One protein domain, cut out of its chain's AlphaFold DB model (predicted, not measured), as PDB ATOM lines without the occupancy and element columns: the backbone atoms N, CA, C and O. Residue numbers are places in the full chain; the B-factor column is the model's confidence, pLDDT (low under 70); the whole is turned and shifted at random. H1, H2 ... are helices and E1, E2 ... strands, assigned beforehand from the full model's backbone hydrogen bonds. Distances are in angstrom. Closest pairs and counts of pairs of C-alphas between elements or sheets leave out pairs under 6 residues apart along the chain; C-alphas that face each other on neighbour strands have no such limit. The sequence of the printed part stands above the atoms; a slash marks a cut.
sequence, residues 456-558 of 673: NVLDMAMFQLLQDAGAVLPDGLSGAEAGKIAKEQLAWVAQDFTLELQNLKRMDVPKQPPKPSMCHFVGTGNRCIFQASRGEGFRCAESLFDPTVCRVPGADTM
ATOM      1  N   ASN A 456      22.429  16.831  41.203       88.69
ATOM      2  CA  ASN A 456      23.135  17.081  42.467       88.69
ATOM      3  C   ASN A 456      24.058  15.916  42.856       88.69
ATOM      4  O   ASN A 456      25.143  16.125  43.394       88.69
ATOM      5  N   VAL A 457      23.631  14.679  42.579       86.19
ATOM      6  CA  VAL A 457      24.451  13.483  42.818       86.19
ATOM      7  C   VAL A 457      25.643  13.478  41.861       86.19
ATOM      8  O   VAL A 457      26.765  13.195  42.278       86.19
ATOM      9  N   LEU A 458      25.420  13.864  40.600       88.12
ATOM     10  CA  LEU A 458      26.487  14.001  39.609       88.12
ATOM     11  C   LEU A 458      27.437  15.165  39.927       88.12
ATOM     12  O   LEU A 458      28.631  15.038  39.687       88.12
ATOM     13  N   ASP A 459      26.953  16.261  40.515       91.25
ATOM     14  CA  ASP A 459      27.804  17.370  40.967       91.25
ATOM     15  C   ASP A 459      28.786  16.898  42.046       91.25
ATOM     16  O   ASP A 459      29.981  17.182  41.974       91.25
ATOM     17  N   MET A 460      28.304  16.106  43.010       87.94
ATOM     18  CA  MET A 460      29.151  15.511  44.046       87.94
ATOM     19  C   MET A 460      30.129  14.479  43.474       87.94
ATOM     20  O   MET A 460      31.302  14.473  43.849       87.94
ATOM     21  N   ALA A 461      29.678  13.636  42.542       87.12
ATOM     22  CA  ALA A 461      30.541  12.678  41.851       87.12
ATOM     23  C   ALA A 461      31.648  13.382  41.049       87.12
ATOM     24  O   ALA A 461      32.815  13.000  41.137       87.12
ATOM     25  N   MET A 462      31.307  14.447  40.319       90.44
ATOM     26  CA  MET A 462      32.273  15.267  39.592       90.44
ATOM     27  C   MET A 462      33.276  15.905  40.550       90.44
ATOM     28  O   MET A 462      34.475  15.869  40.299       90.44
ATOM     29  N   PHE A 463      32.810  16.445  41.677       90.44
ATOM     30  CA  PHE A 463      33.702  17.022  42.676       90.44
ATOM     31  C   PHE A 463      34.693  15.992  43.237       90.44
ATOM     32  O   PHE A 463      35.878  16.300  43.362       90.44
ATOM     33  N   GLN A 464      34.257  14.756  43.493       87.88
ATOM     34  CA  GLN A 464      35.162  13.685  43.910       87.88
ATOM     35  C   GLN A 464      36.201  13.358  42.826       87.88
ATOM     36  O   GLN A 464      37.385  13.234  43.127       87.88
ATOM     37  N   LEU A 465      35.791  13.292  41.555       88.12
ATOM     38  CA  LEU A 465      36.715  13.071  40.435       88.12
ATOM     39  C   LEU A 465      37.753  14.197  40.307       88.12
ATOM     40  O   LEU A 465      38.915  13.925  40.006       88.12
ATOM     41  N   LEU A 466      37.359  15.446  40.572       89.56
ATOM     42  CA  LEU A 466      38.274  16.589  40.616       89.56
ATOM     43  C   LEU A 466      39.276  16.475  41.772       89.56
ATOM     44  O   LEU A 466      40.460  16.750  41.574       89.56
ATOM     45  N   GLN A 467      38.832  16.050  42.961       88.50
ATOM     46  CA  GLN A 467      39.725  15.815  44.101       88.50
ATOM     47  C   GLN A 467      40.733  14.704  43.809       88.50
ATOM     48  O   GLN A 467      41.929  14.887  44.031       88.50
ATOM     49  N   ASP A 468      40.274  13.585  43.247       86.94
ATOM     50  CA  ASP A 468      41.125  12.449  42.882       86.94
ATOM     51  C   ASP A 468      42.160  12.835  41.806       86.94
ATOM     52  O   ASP A 468      43.261  12.273  41.747       86.94
ATOM     53  N   ALA A 469      41.815  13.795  40.942       85.75
ATOM     54  CA  ALA A 469      42.706  14.383  39.946       85.75
ATOM     55  C   ALA A 469      43.643  15.470  40.512       85.75
ATOM     56  O   ALA A 469      44.548  15.908  39.803       85.75
ATOM     57  N   GLY A 470      43.470  15.881  41.772       85.12
ATOM     58  CA  GLY A 470      44.283  16.908  42.426       85.12
ATOM     59  C   GLY A 470      43.956  18.339  41.986       85.12
ATOM     60  O   GLY A 470      44.852  19.183  41.945       85.12
ATOM     61  N   ALA A 471      42.702  18.624  41.620       85.25
ATOM     62  CA  ALA A 471      42.273  19.958  41.204       85.25
ATOM     63  C   ALA A 471      42.407  20.986  42.342       85.25
ATOM     64  O   ALA A 471      41.917  20.773  43.452       85.25
ATOM     65  N   VAL A 472      43.015  22.138  42.047       84.06
ATOM     66  CA  VAL A 472      43.080  23.277  42.973       84.06
ATOM     67  C   VAL A 472      41.879  24.183  42.727       84.06
ATOM     68  O   VAL A 472      41.699  24.696  41.620       84.06
ATOM     69  N   LEU A 473      41.058  24.375  43.759       85.00
ATOM     70  CA  LEU A 473      39.903  25.268  43.707       85.00
ATOM     71  C   LEU A 473      40.282  26.694  44.136       85.00
ATOM     72  O   LEU A 473      41.141  26.855  45.003       85.00
ATOM     73  N   PRO A 474      39.647  27.728  43.556       83.88
ATOM     74  CA  PRO A 474      39.810  29.099  44.024       83.88
ATOM     75  C   PRO A 474      39.192  29.290  45.417       83.88
ATOM     76  O   PRO A 474      38.177  28.674  45.749       83.88
ATOM     77  N   ASP A 475      39.779  30.196  46.203       79.50
ATOM     78  CA  ASP A 475      39.292  30.531  47.541       79.50
ATOM     79  C   ASP A 475      37.826  30.993  47.509       79.50
ATOM     80  O   ASP A 475      37.421  31.792  46.660       79.50
ATOM     81  N   GLY A 476      37.028  30.482  48.449       77.38
ATOM     82  CA  GLY A 476      35.610  30.823  48.597       77.38
ATOM     83  C   GLY A 476      34.640  30.036  47.708       77.38
ATOM     84  O   GLY A 476      33.436  30.193  47.884       77.38
ATOM     85  N   LEU A 477      35.119  29.175  46.800       83.19
ATOM     86  CA  LEU A 477      34.253  28.299  46.004       83.19
ATOM     87  C   LEU A 477      33.927  27.012  46.775       83.19
ATOM     88  O   LEU A 477      34.831  26.279  47.180       83.19
ATOM     89  N   SER A 478      32.639  26.709  46.959       85.62
ATOM     90  CA  SER A 478      32.244  25.456  47.609       85.62
ATOM     91  C   SER A 478      32.476  24.250  46.688       85.62
ATOM     92  O   SER A 478      32.386  24.346  45.462       85.62
ATOM     93  N   GLY A 479      32.739  23.077  47.271       84.06
ATOM     94  CA  GLY A 479      32.965  21.851  46.498       84.06
ATOM     95  C   GLY A 479      31.785  21.458  45.602       84.06
ATOM     96  O   GLY A 479      31.981  21.054  44.459       84.06
ATOM     97  N   ALA A 480      30.553  21.652  46.083       83.19
ATOM     98  CA  ALA A 480      29.342  21.373  45.311       83.19
ATOM     99  C   ALA A 480      29.191  22.318  44.102       83.19
ATOM    100  O   ALA A 480      28.845  21.874  43.008       83.19
ATOM    101  N   GLU A 481      29.500  23.610  44.268       87.19
ATOM    102  CA  GLU A 481      29.494  24.577  43.161       87.19
ATOM    103  C   GLU A 481      30.594  24.276  42.142       87.19
ATOM    104  O   GLU A 481      30.345  24.332  40.938       87.19
ATOM    105  N   ALA A 482      31.790  23.901  42.604       88.88
ATOM    106  CA  ALA A 482      32.872  23.469  41.726       88.88
ATOM    107  C   ALA A 482      32.473  22.231  40.906       88.88
ATOM    108  O   ALA A 482      32.661  22.211  39.688       88.88
ATOM    109  N   GLY A 483      31.864  21.232  41.551       90.81
ATOM    110  CA  GLY A 483      31.325  20.045  40.890       90.81
ATOM    111  C   GLY A 483      30.311  20.391  39.800       90.81
ATOM    112  O   GLY A 483      30.442  19.919  38.671       90.81
ATOM    113  N   LYS A 484      29.370  21.297  40.097       91.25
ATOM    114  CA  LYS A 484      28.377  21.782  39.130       91.25
ATOM    115  C   LYS A 484      29.010  22.478  37.926       91.25
ATOM    116  O   LYS A 484      28.698  22.125  36.790       91.25
ATOM    117  N   ILE A 485      29.918  23.427  38.160       90.25
ATOM    118  CA  ILE A 485      30.613  24.169  37.093       90.25
ATOM    119  C   ILE A 485      31.396  23.208  36.194       90.25
ATOM    120  O   ILE A 485      31.330  23.299  34.968       90.25
ATOM    121  N   ALA A 486      32.132  22.274  36.797       90.88
ATOM    122  CA  ALA A 486      32.912  21.296  36.054       90.88
ATOM    123  C   ALA A 486      32.020  20.332  35.267       90.88
ATOM    124  O   ALA A 486      32.324  20.048  34.113       90.88
ATOM    125  N   LYS A 487      30.902  19.875  35.841       91.06
ATOM    126  CA  LYS A 487      29.926  19.027  35.149       91.06
ATOM    127  C   LYS A 487      29.354  19.730  33.921       91.06
ATOM    128  O   LYS A 487      29.381  19.156  32.841       91.06
ATOM    129  N   GLU A 488      28.890  20.968  34.061       90.19
ATOM    130  CA  GLU A 488      28.307  21.734  32.948       90.19
ATOM    131  C   GLU A 488      29.313  22.005  31.814       90.19
ATOM    132  O   GLU A 488      28.913  22.113  30.659       90.19
ATOM    133  N   GLN A 489      30.615  22.087  32.117       89.19
ATOM    134  CA  GLN A 489      31.658  22.361  31.120       89.19
ATOM    135  C   GLN A 489      32.339  21.106  30.546       89.19
ATOM    136  O   GLN A 489      32.800  21.155  29.409       89.19
ATOM    137  N   LEU A 490      32.445  20.009  31.309       88.94
ATOM    138  CA  LEU A 490      33.231  18.816  30.949       88.94
ATOM    139  C   LEU A 490      32.391  17.573  30.653       88.94
ATOM    140  O   LEU A 490      32.900  16.663  30.003       88.94
ATOM    141  N   ALA A 491      31.164  17.466  31.171       90.75
ATOM    142  CA  ALA A 491      30.416  16.214  31.108       90.75
ATOM    143  C   ALA A 491      29.830  15.952  29.713       90.75
ATOM    144  O   ALA A 491      29.256  16.831  29.073       90.75
ATOM    145  N   TRP A 492      29.946  14.705  29.268       91.25
ATOM    146  CA  TRP A 492      29.346  14.174  28.044       91.25
ATOM    147  C   TRP A 492      29.165  12.663  28.204       91.25
ATOM    148  O   TRP A 492      29.859  12.044  29.004       91.25
ATOM    149  N   VAL A 493      28.229  12.059  27.481       91.81
ATOM    150  CA  VAL A 493      27.928  10.626  27.583       91.81
ATOM    151  C   VAL A 493      28.705   9.850  26.524       91.81
ATOM    152  O   VAL A 493      28.559  10.096  25.326       91.81
ATOM    153  N   ALA A 494      29.512   8.883  26.965       90.25
ATOM    154  CA  ALA A 494      30.215   7.966  26.073       90.25
ATOM    155  C   ALA A 494      29.254   6.938  25.458       90.25
ATOM    156  O   ALA A 494      28.381   6.410  26.146       90.25
ATOM    157  N   GLN A 495      29.436   6.616  24.173       89.44
ATOM    158  CA  GLN A 495      28.678   5.533  23.529       89.44
ATOM    159  C   GLN A 495      29.133   4.166  24.054       89.44
ATOM    160  O   GLN A 495      28.309   3.385  24.510       89.44
ATOM    161  N   ASP A 496      30.448   3.936  24.091       89.25
ATOM    162  CA  ASP A 496      31.063   2.743  24.675       89.25
ATOM    163  C   ASP A 496      32.050   3.144  25.776       89.25
ATOM    164  O   ASP A 496      33.193   3.533  25.515       89.25
ATOM    165  N   PHE A 497      31.620   3.026  27.033       88.56
ATOM    166  CA  PHE A 497      32.421   3.428  28.195       88.56
ATOM    167  C   PHE A 497      33.766   2.692  28.283       88.56
ATOM    168  O   PHE A 497      34.818   3.292  28.520       88.56
ATOM    169  N   THR A 498      33.751   1.375  28.070       89.00
ATOM    170  CA  THR A 498      34.952   0.534  28.169       89.00
ATOM    171  C   THR A 498      35.966   0.851  27.074       89.00
ATOM    172  O   THR A 498      37.170   0.827  27.342       89.00
ATOM    173  N   LEU A 499      35.498   1.183  25.867       88.12
ATOM    174  CA  LEU A 499      36.342   1.581  24.745       88.12
ATOM    175  C   LEU A 499      37.016   2.926  25.023       88.12
ATOM    176  O   LEU A 499      38.231   3.037  24.864       88.12
ATOM    177  N   GLU A 500      36.266   3.917  25.506       85.38
ATOM    178  CA  GLU A 500      36.832   5.224  25.857       85.38
ATOM    179  C   GLU A 500      37.857   5.125  26.989       85.38
ATOM    180  O   GLU A 500      38.937   5.717  26.929       85.38
ATOM    181  N   LEU A 501      37.598   4.276  27.988       85.19
ATOM    182  CA  LEU A 501      38.561   4.010  29.054       85.19
ATOM    183  C   LEU A 501      39.841   3.327  28.533       85.19
ATOM    184  O   LEU A 501      40.936   3.605  29.026       85.19
ATOM    185  N   GLN A 502      39.733   2.437  27.541       85.56
ATOM    186  CA  GLN A 502      40.897   1.832  26.882       85.56
ATOM    187  C   GLN A 502      41.668   2.847  26.033       85.56
ATOM    188  O   GLN A 502      42.899   2.833  26.051       85.56
ATOM    189  N   ASN A 503      40.969   3.732  25.324       82.31
ATOM    190  CA  ASN A 503      41.580   4.794  24.528       82.31
ATOM    191  C   ASN A 503      42.386   5.751  25.410       82.31
ATOM    192  O   ASN A 503      43.511   6.093  25.051       82.31
ATOM    193  N   LEU A 504      41.876   6.092  26.599       78.94
ATOM    194  CA  LEU A 504      42.642   6.845  27.595       78.94
ATOM    195  C   LEU A 504      43.916   6.112  28.030       78.94
ATOM    196  O   LEU A 504      44.981   6.715  28.057       78.94
ATOM    197  N   LYS A 505      43.833   4.809  28.337       79.31
ATOM    198  CA  LYS A 505      44.992   4.010  28.787       79.31
ATOM    199  C   LYS A 505      46.067   3.824  27.714       79.31
ATOM    200  O   LYS A 505      47.221   3.599  28.054       79.31
ATOM    201  N   ARG A 506      45.694   3.860  26.431       72.44
ATOM    202  CA  ARG A 506      46.625   3.725  25.296       72.44
ATOM    203  C   ARG A 506      47.365   5.028  24.968       72.44
ATOM    204  O   ARG A 506      48.349   4.982  24.236       72.44
ATOM    205  N   MET A 507      46.899   6.172  25.469       60.22
ATOM    206  CA  MET A 507      47.504   7.481  25.226       60.22
ATOM    207  C   MET A 507      48.396   7.904  26.404       60.22
ATOM    208  O   MET A 507      47.924   8.562  27.321       60.22
ATOM    209  N   ASP A 508      49.699   7.605  26.352       52.59
ATOM    210  CA  ASP A 508      50.682   8.152  27.314       52.59
ATOM    211  C   ASP A 508      50.949   9.665  27.112       52.59
ATOM    212  O   ASP A 508      51.478  10.330  27.999       52.59
ATOM    213  N   VAL A 509      50.547  10.249  25.971       52.31
ATOM    214  CA  VAL A 509      50.511  11.707  25.722       52.31
ATOM    215  C   VAL A 509      49.357  12.022  24.751       52.31
ATOM    216  O   VAL A 509      49.352  11.487  23.637       52.31
ATOM    217  N   PRO A 510      48.376  12.884  25.089       49.56
ATOM    218  CA  PRO A 510      47.266  13.176  24.185       49.56
ATOM    219  C   PRO A 510      47.714  14.131  23.066       49.56
ATOM    220  O   PRO A 510      48.040  15.288  23.321       49.56
ATOM    221  N   LYS A 511      47.684  13.683  21.799       50.28
ATOM    222  CA  LYS A 511      47.819  14.592  20.636       50.28
ATOM    223  C   LYS A 511      46.634  15.556  20.527       50.28
ATOM    224  O   LYS A 511      46.815  16.662  20.029       50.28
ATOM    225  N   GLN A 512      45.456  15.159  21.013       45.50
ATOM    226  CA  GLN A 512      44.307  16.028  21.273       45.50
ATOM    227  C   GLN A 512      43.507  15.427  22.437       45.50
ATOM    228  O   GLN A 512      43.173  14.243  22.375       45.50
ATOM    229  N   PRO A 513      43.224  16.180  23.509       51.69
ATOM    230  CA  PRO A 513      42.372  15.680  24.577       51.69
ATOM    231  C   PRO A 513      40.909  15.558  24.093       51.69
ATOM    232  O   PRO A 513      40.499  16.315  23.204       51.69
ATOM    233  N   PRO A 514      40.110  14.621  24.644       54.66
ATOM    234  CA  PRO A 514      38.692  14.502  24.304       54.66
ATOM    235  C   PRO A 514      37.985  15.818  24.647       54.66
ATOM    236  O   PRO A 514      38.093  16.311  25.771       54.66
ATOM    237  N   LYS A 515      37.324  16.442  23.667       56.62
ATOM    238  CA  LYS A 515      36.565  17.682  23.881       56.62
ATOM    239  C   LYS A 515      35.252  17.334  24.593       56.62
ATOM    240  O   LYS A 515      34.572  16.435  24.103       56.62
ATOM    241  N   PRO A 516      34.860  18.042  25.666       63.53
ATOM    242  CA  PRO A 516      35.540  19.154  26.336       63.53
ATOM    243  C   PRO A 516      36.574  18.697  27.384       63.53
ATOM    244  O   PRO A 516      36.337  17.768  28.148       63.53
ATOM    245  N   SER A 517      37.725  19.381  27.435       70.38
ATOM    246  CA  SER A 517      38.900  18.959  28.228       70.38
ATOM    247  C   SER A 517      39.391  19.983  29.247       70.38
ATOM    248  O   SER A 517      40.373  19.739  29.943       70.38
ATOM    249  N   MET A 518      38.773  21.159  29.298       81.38
ATOM    250  CA  MET A 518      39.159  22.226  30.215       81.38
ATOM    251  C   MET A 518      37.914  22.778  30.881       81.38
ATOM    252  O   MET A 518      36.931  23.056  30.196       81.38
ATOM    253  N   CYS A 519      37.980  22.964  32.195       83.62
ATOM    254  CA  CYS A 519      37.002  23.751  32.920       83.62
ATOM    255  C   CYS A 519      37.650  24.978  33.554       83.62
ATOM    256  O   CYS A 519      38.811  24.979  33.970       83.62
ATOM    257  N   HIS A 520      36.870  26.047  33.600       85.31
ATOM    258  CA  HIS A 520      37.246  27.330  34.155       85.31
ATOM    259  C   HIS A 520      36.441  27.571  35.427       85.31
ATOM    260  O   HIS A 520      35.218  27.721  35.381       85.31
ATOM    261  N   PHE A 521      37.143  27.660  36.552       84.00
ATOM    262  CA  PHE A 521      36.587  28.095  37.824       84.00
ATOM    263  C   PHE A 521      36.809  29.597  37.990       84.00
ATOM    264  O   PHE A 521      37.918  30.102  37.795       84.00
ATOM    265  N   VAL A 522      35.753  30.319  38.361       77.38
ATOM    266  CA  VAL A 522      35.789  31.766  38.602       77.38
ATOM    267  C   VAL A 522      35.388  32.013  40.055       77.38
ATOM    268  O   VAL A 522      34.241  31.768  40.411       77.38
ATOM    269  N   GLY A 523      36.332  32.467  40.888       68.44
ATOM    270  CA  GLY A 523      36.093  32.848  42.287       68.44
ATOM    271  C   GLY A 523      36.129  34.365  42.511       68.44
ATOM    272  O   GLY A 523      36.191  35.145  41.556       68.44
ATOM    273  N   THR A 524      36.140  34.797  43.778       62.84
ATOM    274  CA  THR A 524      36.220  36.210  44.212       62.84
ATOM    275  C   THR A 524      37.613  36.817  43.984       62.84
ATOM    276  O   THR A 524      38.272  37.265  44.915       62.84
ATOM    277  N   GLY A 525      38.094  36.800  42.740       59.50
ATOM    278  CA  GLY A 525      39.316  37.494  42.314       59.50
ATOM    279  C   GLY A 525      40.295  36.650  41.498       59.50
ATOM    280  O   GLY A 525      41.032  37.216  40.697       59.50
ATOM    281  N   ASN A 526      40.259  35.318  41.619       70.94
ATOM    282  CA  ASN A 526      41.153  34.410  40.890       70.94
ATOM    283  C   ASN A 526      40.383  33.488  39.933       70.94
ATOM    284  O   ASN A 526      39.301  32.986  40.251       70.94
ATOM    285  N   ARG A 527      40.965  33.261  38.747       77.81
ATOM    286  CA  ARG A 527      40.513  32.249  37.783       77.81
ATOM    287  C   ARG A 527      41.450  31.052  37.848       77.81
ATOM    288  O   ARG A 527      42.649  31.210  37.642       77.81
ATOM    289  N   CYS A 528      40.894  29.871  38.079       80.62
ATOM    290  CA  CYS A 528      41.630  28.612  38.041       80.62
ATOM    291  C   CYS A 528      41.169  27.822  36.817       80.62
ATOM    292  O   CYS A 528      39.975  27.763  36.523       80.62
ATOM    293  N   ILE A 529      42.114  27.240  36.084       84.44
ATOM    294  CA  ILE A 529      41.820  26.375  34.941       84.44
ATOM    295  C   ILE A 529      42.207  24.965  35.348       84.44
ATOM    296  O   ILE A 529      43.341  24.738  35.765       84.44
ATOM    297  N   PHE A 530      41.274  24.032  35.222       85.06
ATOM    298  CA  PHE A 530      41.546  22.618  35.405       85.06
ATOM    299  C   PHE A 530      41.455  21.912  34.059       85.06
ATOM    300  O   PHE A 530      40.504  22.099  33.298       85.06
ATOM    301  N   GLN A 531      42.472  21.111  33.761       83.62
ATOM    302  CA  GLN A 531      42.537  20.313  32.550       83.62
ATOM    303  C   GLN A 531      42.158  18.870  32.886       83.62
ATOM    304  O   GLN A 531      42.885  18.174  33.594       83.62
ATOM    305  N   ALA A 532      41.024  18.431  32.351       81.56
ATOM    306  CA  ALA A 532      40.549  17.063  32.470       81.56
ATOM    307  C   ALA A 532      41.495  16.131  31.699       81.56
ATOM    308  O   ALA A 532      41.642  16.241  30.479       81.56
ATOM    309  N   SER A 533      42.165  15.237  32.426       76.62
ATOM    310  CA  SER A 533      43.188  14.331  31.880       76.62
ATOM    311  C   SER A 533      42.858  12.858  32.108       76.62
ATOM    312  O   SER A 533      43.410  11.997  31.426       76.62
ATOM    313  N   ARG A 534      41.928  12.549  33.022       80.75
ATOM    314  CA  ARG A 534      41.565  11.177  33.414       80.75
ATOM    315  C   ARG A 534      40.152  10.781  32.985       80.75
ATOM    316  O   ARG A 534      39.594   9.820  33.525       80.75
ATOM    317  N   GLY A 535      39.568  11.517  32.039       82.88
ATOM    318  CA  GLY A 535      38.222  11.258  31.527       82.88
ATOM    319  C   GLY A 535      37.111  11.605  32.511       82.88
ATOM    320  O   GLY A 535      36.079  10.945  32.525       82.88
ATOM    321  N   GLU A 536      37.323  12.609  33.358       87.31
ATOM    322  CA  GLU A 536      36.407  13.029  34.421       87.31
ATOM    323  C   GLU A 536      35.000  13.331  33.872       87.31
ATOM    324  O   GLU A 536      34.004  12.936  34.474       87.31
ATOM    325  N   GLY A 537      34.923  13.933  32.678       87.88
ATOM    326  CA  GLY A 537      33.677  14.262  31.980       87.88
ATOM    327  C   GLY A 537      32.753  13.066  31.740       87.88
ATOM    328  O   GLY A 537      31.635  13.036  32.256       87.88
ATOM    329  N   PHE A 538      33.216  12.065  30.986       88.94
ATOM    330  CA  PHE A 538      32.387  10.902  30.653       88.94
ATOM    331  C   PHE A 538      32.252   9.903  31.799       88.94
ATOM    332  O   PHE A 538      31.215   9.258  31.922       88.94
ATOM    333  N   ARG A 539      33.244   9.814  32.695       88.50
ATOM    334  CA  ARG A 539      33.136   9.000  33.917       88.50
ATOM    335  C   ARG A 539      32.059   9.532  34.856       88.50
ATOM    336  O   ARG A 539      31.329   8.738  35.440       88.50
ATOM    337  N   CYS A 540      31.928  10.854  34.969       89.50
ATOM    338  CA  CYS A 540      30.843  11.464  35.729       89.50
ATOM    339  C   CYS A 540      29.476  11.102  35.134       89.50
ATOM    340  O   CYS A 540      28.574  10.705  35.875       89.50
ATOM    341  N   ALA A 541      29.321  11.230  33.812       90.06
ATOM    342  CA  ALA A 541      28.063  10.949  33.123       90.06
ATOM    343  C   ALA A 541      27.680   9.457  33.153       90.06
ATOM    344  O   ALA A 541      26.493   9.138  33.222       90.06
ATOM    345  N   GLU A 542      28.668   8.554  33.185       89.50
ATOM    346  CA  GLU A 542      28.446   7.105  33.286       89.50
ATOM    347  C   GLU A 542      27.670   6.721  34.550       89.50
ATOM    348  O   GLU A 542      26.943   5.740  34.532       89.50
ATOM    349  N   SER A 543      27.702   7.536  35.607       84.50
ATOM    350  CA  SER A 543      26.919   7.307  36.834       84.50
ATOM    351  C   SER A 543      25.402   7.180  36.599       84.50
ATOM    352  O   SER A 543      24.698   6.643  37.450       84.50
ATOM    353  N   LEU A 544      24.880   7.680  35.468       87.94
ATOM    354  CA  LEU A 544      23.477   7.497  35.061       87.94
ATOM    355  C   LEU A 544      23.190   6.086  34.514       87.94
ATOM    356  O   LEU A 544      22.049   5.624  34.572       87.94
ATOM    357  N   PHE A 545      24.207   5.417  33.971       88.62
ATOM    358  CA  PHE A 545      24.128   4.100  33.332       88.62
ATOM    359  C   PHE A 545      24.684   2.989  34.220       88.62
ATOM    360  O   PHE A 545      24.155   1.884  34.207       88.62
ATOM    361  N   ASP A 546      25.697   3.296  35.025       85.25
ATOM    362  CA  ASP A 546      26.288   2.408  36.011       85.25
ATOM    363  C   ASP A 546      26.643   3.203  37.286       85.25
ATOM    364  O   ASP A 546      27.641   3.932  37.324       85.25
ATOM    365  N   PRO A 547      25.857   3.063  38.368       75.12
ATOM    366  CA  PRO A 547      26.095   3.780  39.616       75.12
ATOM    367  C   PRO A 547      27.376   3.330  40.332       75.12
ATOM    368  O   PRO A 547      27.805   3.992  41.274       75.12
ATOM    369  N   THR A 548      28.007   2.224  39.919       76.00
ATOM    370  CA  THR A 548      29.242   1.729  40.548       76.00
ATOM    371  C   THR A 548      30.489   2.510  40.126       76.00
ATOM    372  O   THR A 548      31.509   2.465  40.821       76.00
ATOM    373  N   VAL A 549      30.418   3.255  39.017       72.12
ATOM    374  CA  VAL A 549      31.571   3.931  38.398       72.12
ATOM    375  C   VAL A 549      32.041   5.148  39.196       72.12
ATOM    376  O   VAL A 549      33.245   5.423  39.241       72.12
ATOM    377  N   CYS A 550      31.128   5.856  39.865       65.75
ATOM    378  CA  CYS A 550      31.463   6.995  40.715       65.75
ATOM    379  C   CYS A 550      31.078   6.733  42.169       65.75
ATOM    380  O   CYS A 550      29.924   6.465  42.495       65.75
ATOM    381  N   ARG A 551      32.055   6.871  43.070       63.06
ATOM    382  CA  ARG A 551      31.809   6.826  44.512       63.06
ATOM    383  C   ARG A 551      31.256   8.168  44.960       63.06
ATOM    384  O   ARG A 551      31.975   9.163  44.978       63.06
ATOM    385  N   VAL A 552      29.985   8.186  45.333       62.31
ATOM    386  CA  VAL A 552      29.383   9.338  46.002       62.31
ATOM    387  C   VAL A 552      29.736   9.255  47.495       62.31
ATOM    388  O   VAL A 552      29.561   8.189  48.096       62.31
ATOM    389  N   PRO A 553      30.234  10.330  48.128       54.00
ATOM    390  CA  PRO A 553      30.437  10.356  49.574       54.00
ATOM    391  C   PRO A 553      29.113  10.062  50.302       54.00
ATOM    392  O   PRO A 553      28.119  10.747  50.069       54.00
ATOM    393  N   GLY A 554      29.081   9.032  51.157       52.78
ATOM    394  CA  GLY A 554      27.850   8.569  51.824       52.78
ATOM    395  C   GLY A 554      27.084   7.455  51.093       52.78
ATOM    396  O   GLY A 554      25.946   7.162  51.449       52.78
ATOM    397  N   ALA A 555      27.691   6.804  50.093       51.53
ATOM    398  CA  ALA A 555      27.101   5.653  49.398       51.53
ATOM    399  C   ALA A 555      26.775   4.452  50.316       51.53
ATOM    400  O   ALA A 555      25.922   3.643  49.960       51.53
ATOM    401  N   ASP A 556      27.369   4.368  51.511       48.78
ATOM    402  CA  ASP A 556      27.073   3.320  52.501       48.78
ATOM    403  C   ASP A 556      25.654   3.443  53.102       48.78
ATOM    404  O   ASP A 556      25.114   2.469  53.626       48.78
ATOM    405  N   THR A 557      25.027   4.622  53.004       45.84
ATOM    406  CA  THR A 557      23.647   4.908  53.448       45.84
ATOM    407  C   THR A 557      22.641   5.040  52.302       45.84
ATOM    408  O   THR A 557      21.448   5.222  52.555       45.84
ATOM    409  N   MET A 558      23.074   4.929  51.042       47.84
ATOM    410  CA  MET A 558      22.159   4.856  49.901       47.84
ATOM    411  C   MET A 558      21.573   3.437  49.802       47.84
ATOM    412  O   MET A 558      22.296   2.461  50.019       47.84
TER     413      MET A 558
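AT A GLANCE: This is residues 456 to 558 of the 673 residues of the protein "GTG2 protein" of Symbiodinium sp. CCMP2456 (UniProt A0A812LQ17). A two-stranded hairpin, E1 and E2, lies along one side of a small cluster of three helices, H1, H2 and H4, with H2 packed beside E1 and crossing H1 and H4 nearly at right angles. The fourth helix, H3, lies out at one end of the flat outline, near H4 alone among the helices, and residues 543 to 558 make a last stretch with no named element. The printed part has 103 residues with four named helices and two named strands, in the order H1, H2, H3, E1, E2, H4; the sheet E1 - E2 is antiparallel and the class is mostly helix. The whole is compact, with a radius of gyration of the C-alphas of 13.7 A and spans of 40 by 40 by 19 A.

IN THESE COORDINATES: E1 is residues 518 to 522, 13.1 A long from first to last C-alpha, and begins at C-alpha 518 (39.159, 22.226, 30.215). E2 is residues 527 to 531, 13.2 A long. H2, residues 479 to 490, measures 15.8 A. H1, the longest helix with residues 456 to 468, measures 18.6 A and begins at C-alpha 456 (23.135, 17.081, 42.467). H4, residues 536 to 542, measures 10.0 A and ends at C-alpha 542 (28.446, 7.105, 33.286). H3, residues 497 to 506, measures 14.5 A.

HOW THE PARTS SIT: E1 and E2 form a hairpin of antiparallel neighbours, their directions 160 degrees apart. N 521 and O 528 are 2.8 A apart and N 519 and O 530 2.9 A, both within hydrogen-bond range. H2 comes closest to E1 at the C-alphas of Ala 486 and Cys 519, 5.7 A apart, while H2 and E2 are apart. H2 touches H1, the closest C-alphas being those of Phe 463 and Gly 483 at 4.2 A, about perpendicular at 89 degrees. With residues 487 to 490 alone H2 touches H4, about perpendicular at 87 degrees; the closest C-alphas are those of Leu 490 and Gly 537, 4.7 A apart. H1 and H4 touch at a steep tilt of 39 degrees, opposite ways, with the C-alphas of Met 462 and Cys 540 closest at 5.6 A. H3 and H4 are close but not clearly touching: their closest C-alphas, those of Phe 497 and Glu 542, are 7.4 A apart. H3 is apart from H1 and from H2. In H1, H2, H3 and H4 every O i to N i+4 pair is within hydrogen-bond range.

THE WHOLE: The two C-alphas farthest apart, those of Lys 511 and Thr 557, are 41.9 A from each other. The printed part has no cut. The link from H3 to E1, 11 residues, is long. The mean pLDDT of the printed part is 78.9; residues 507 to 516, 523 to 525 and 550 to 558 are under 70.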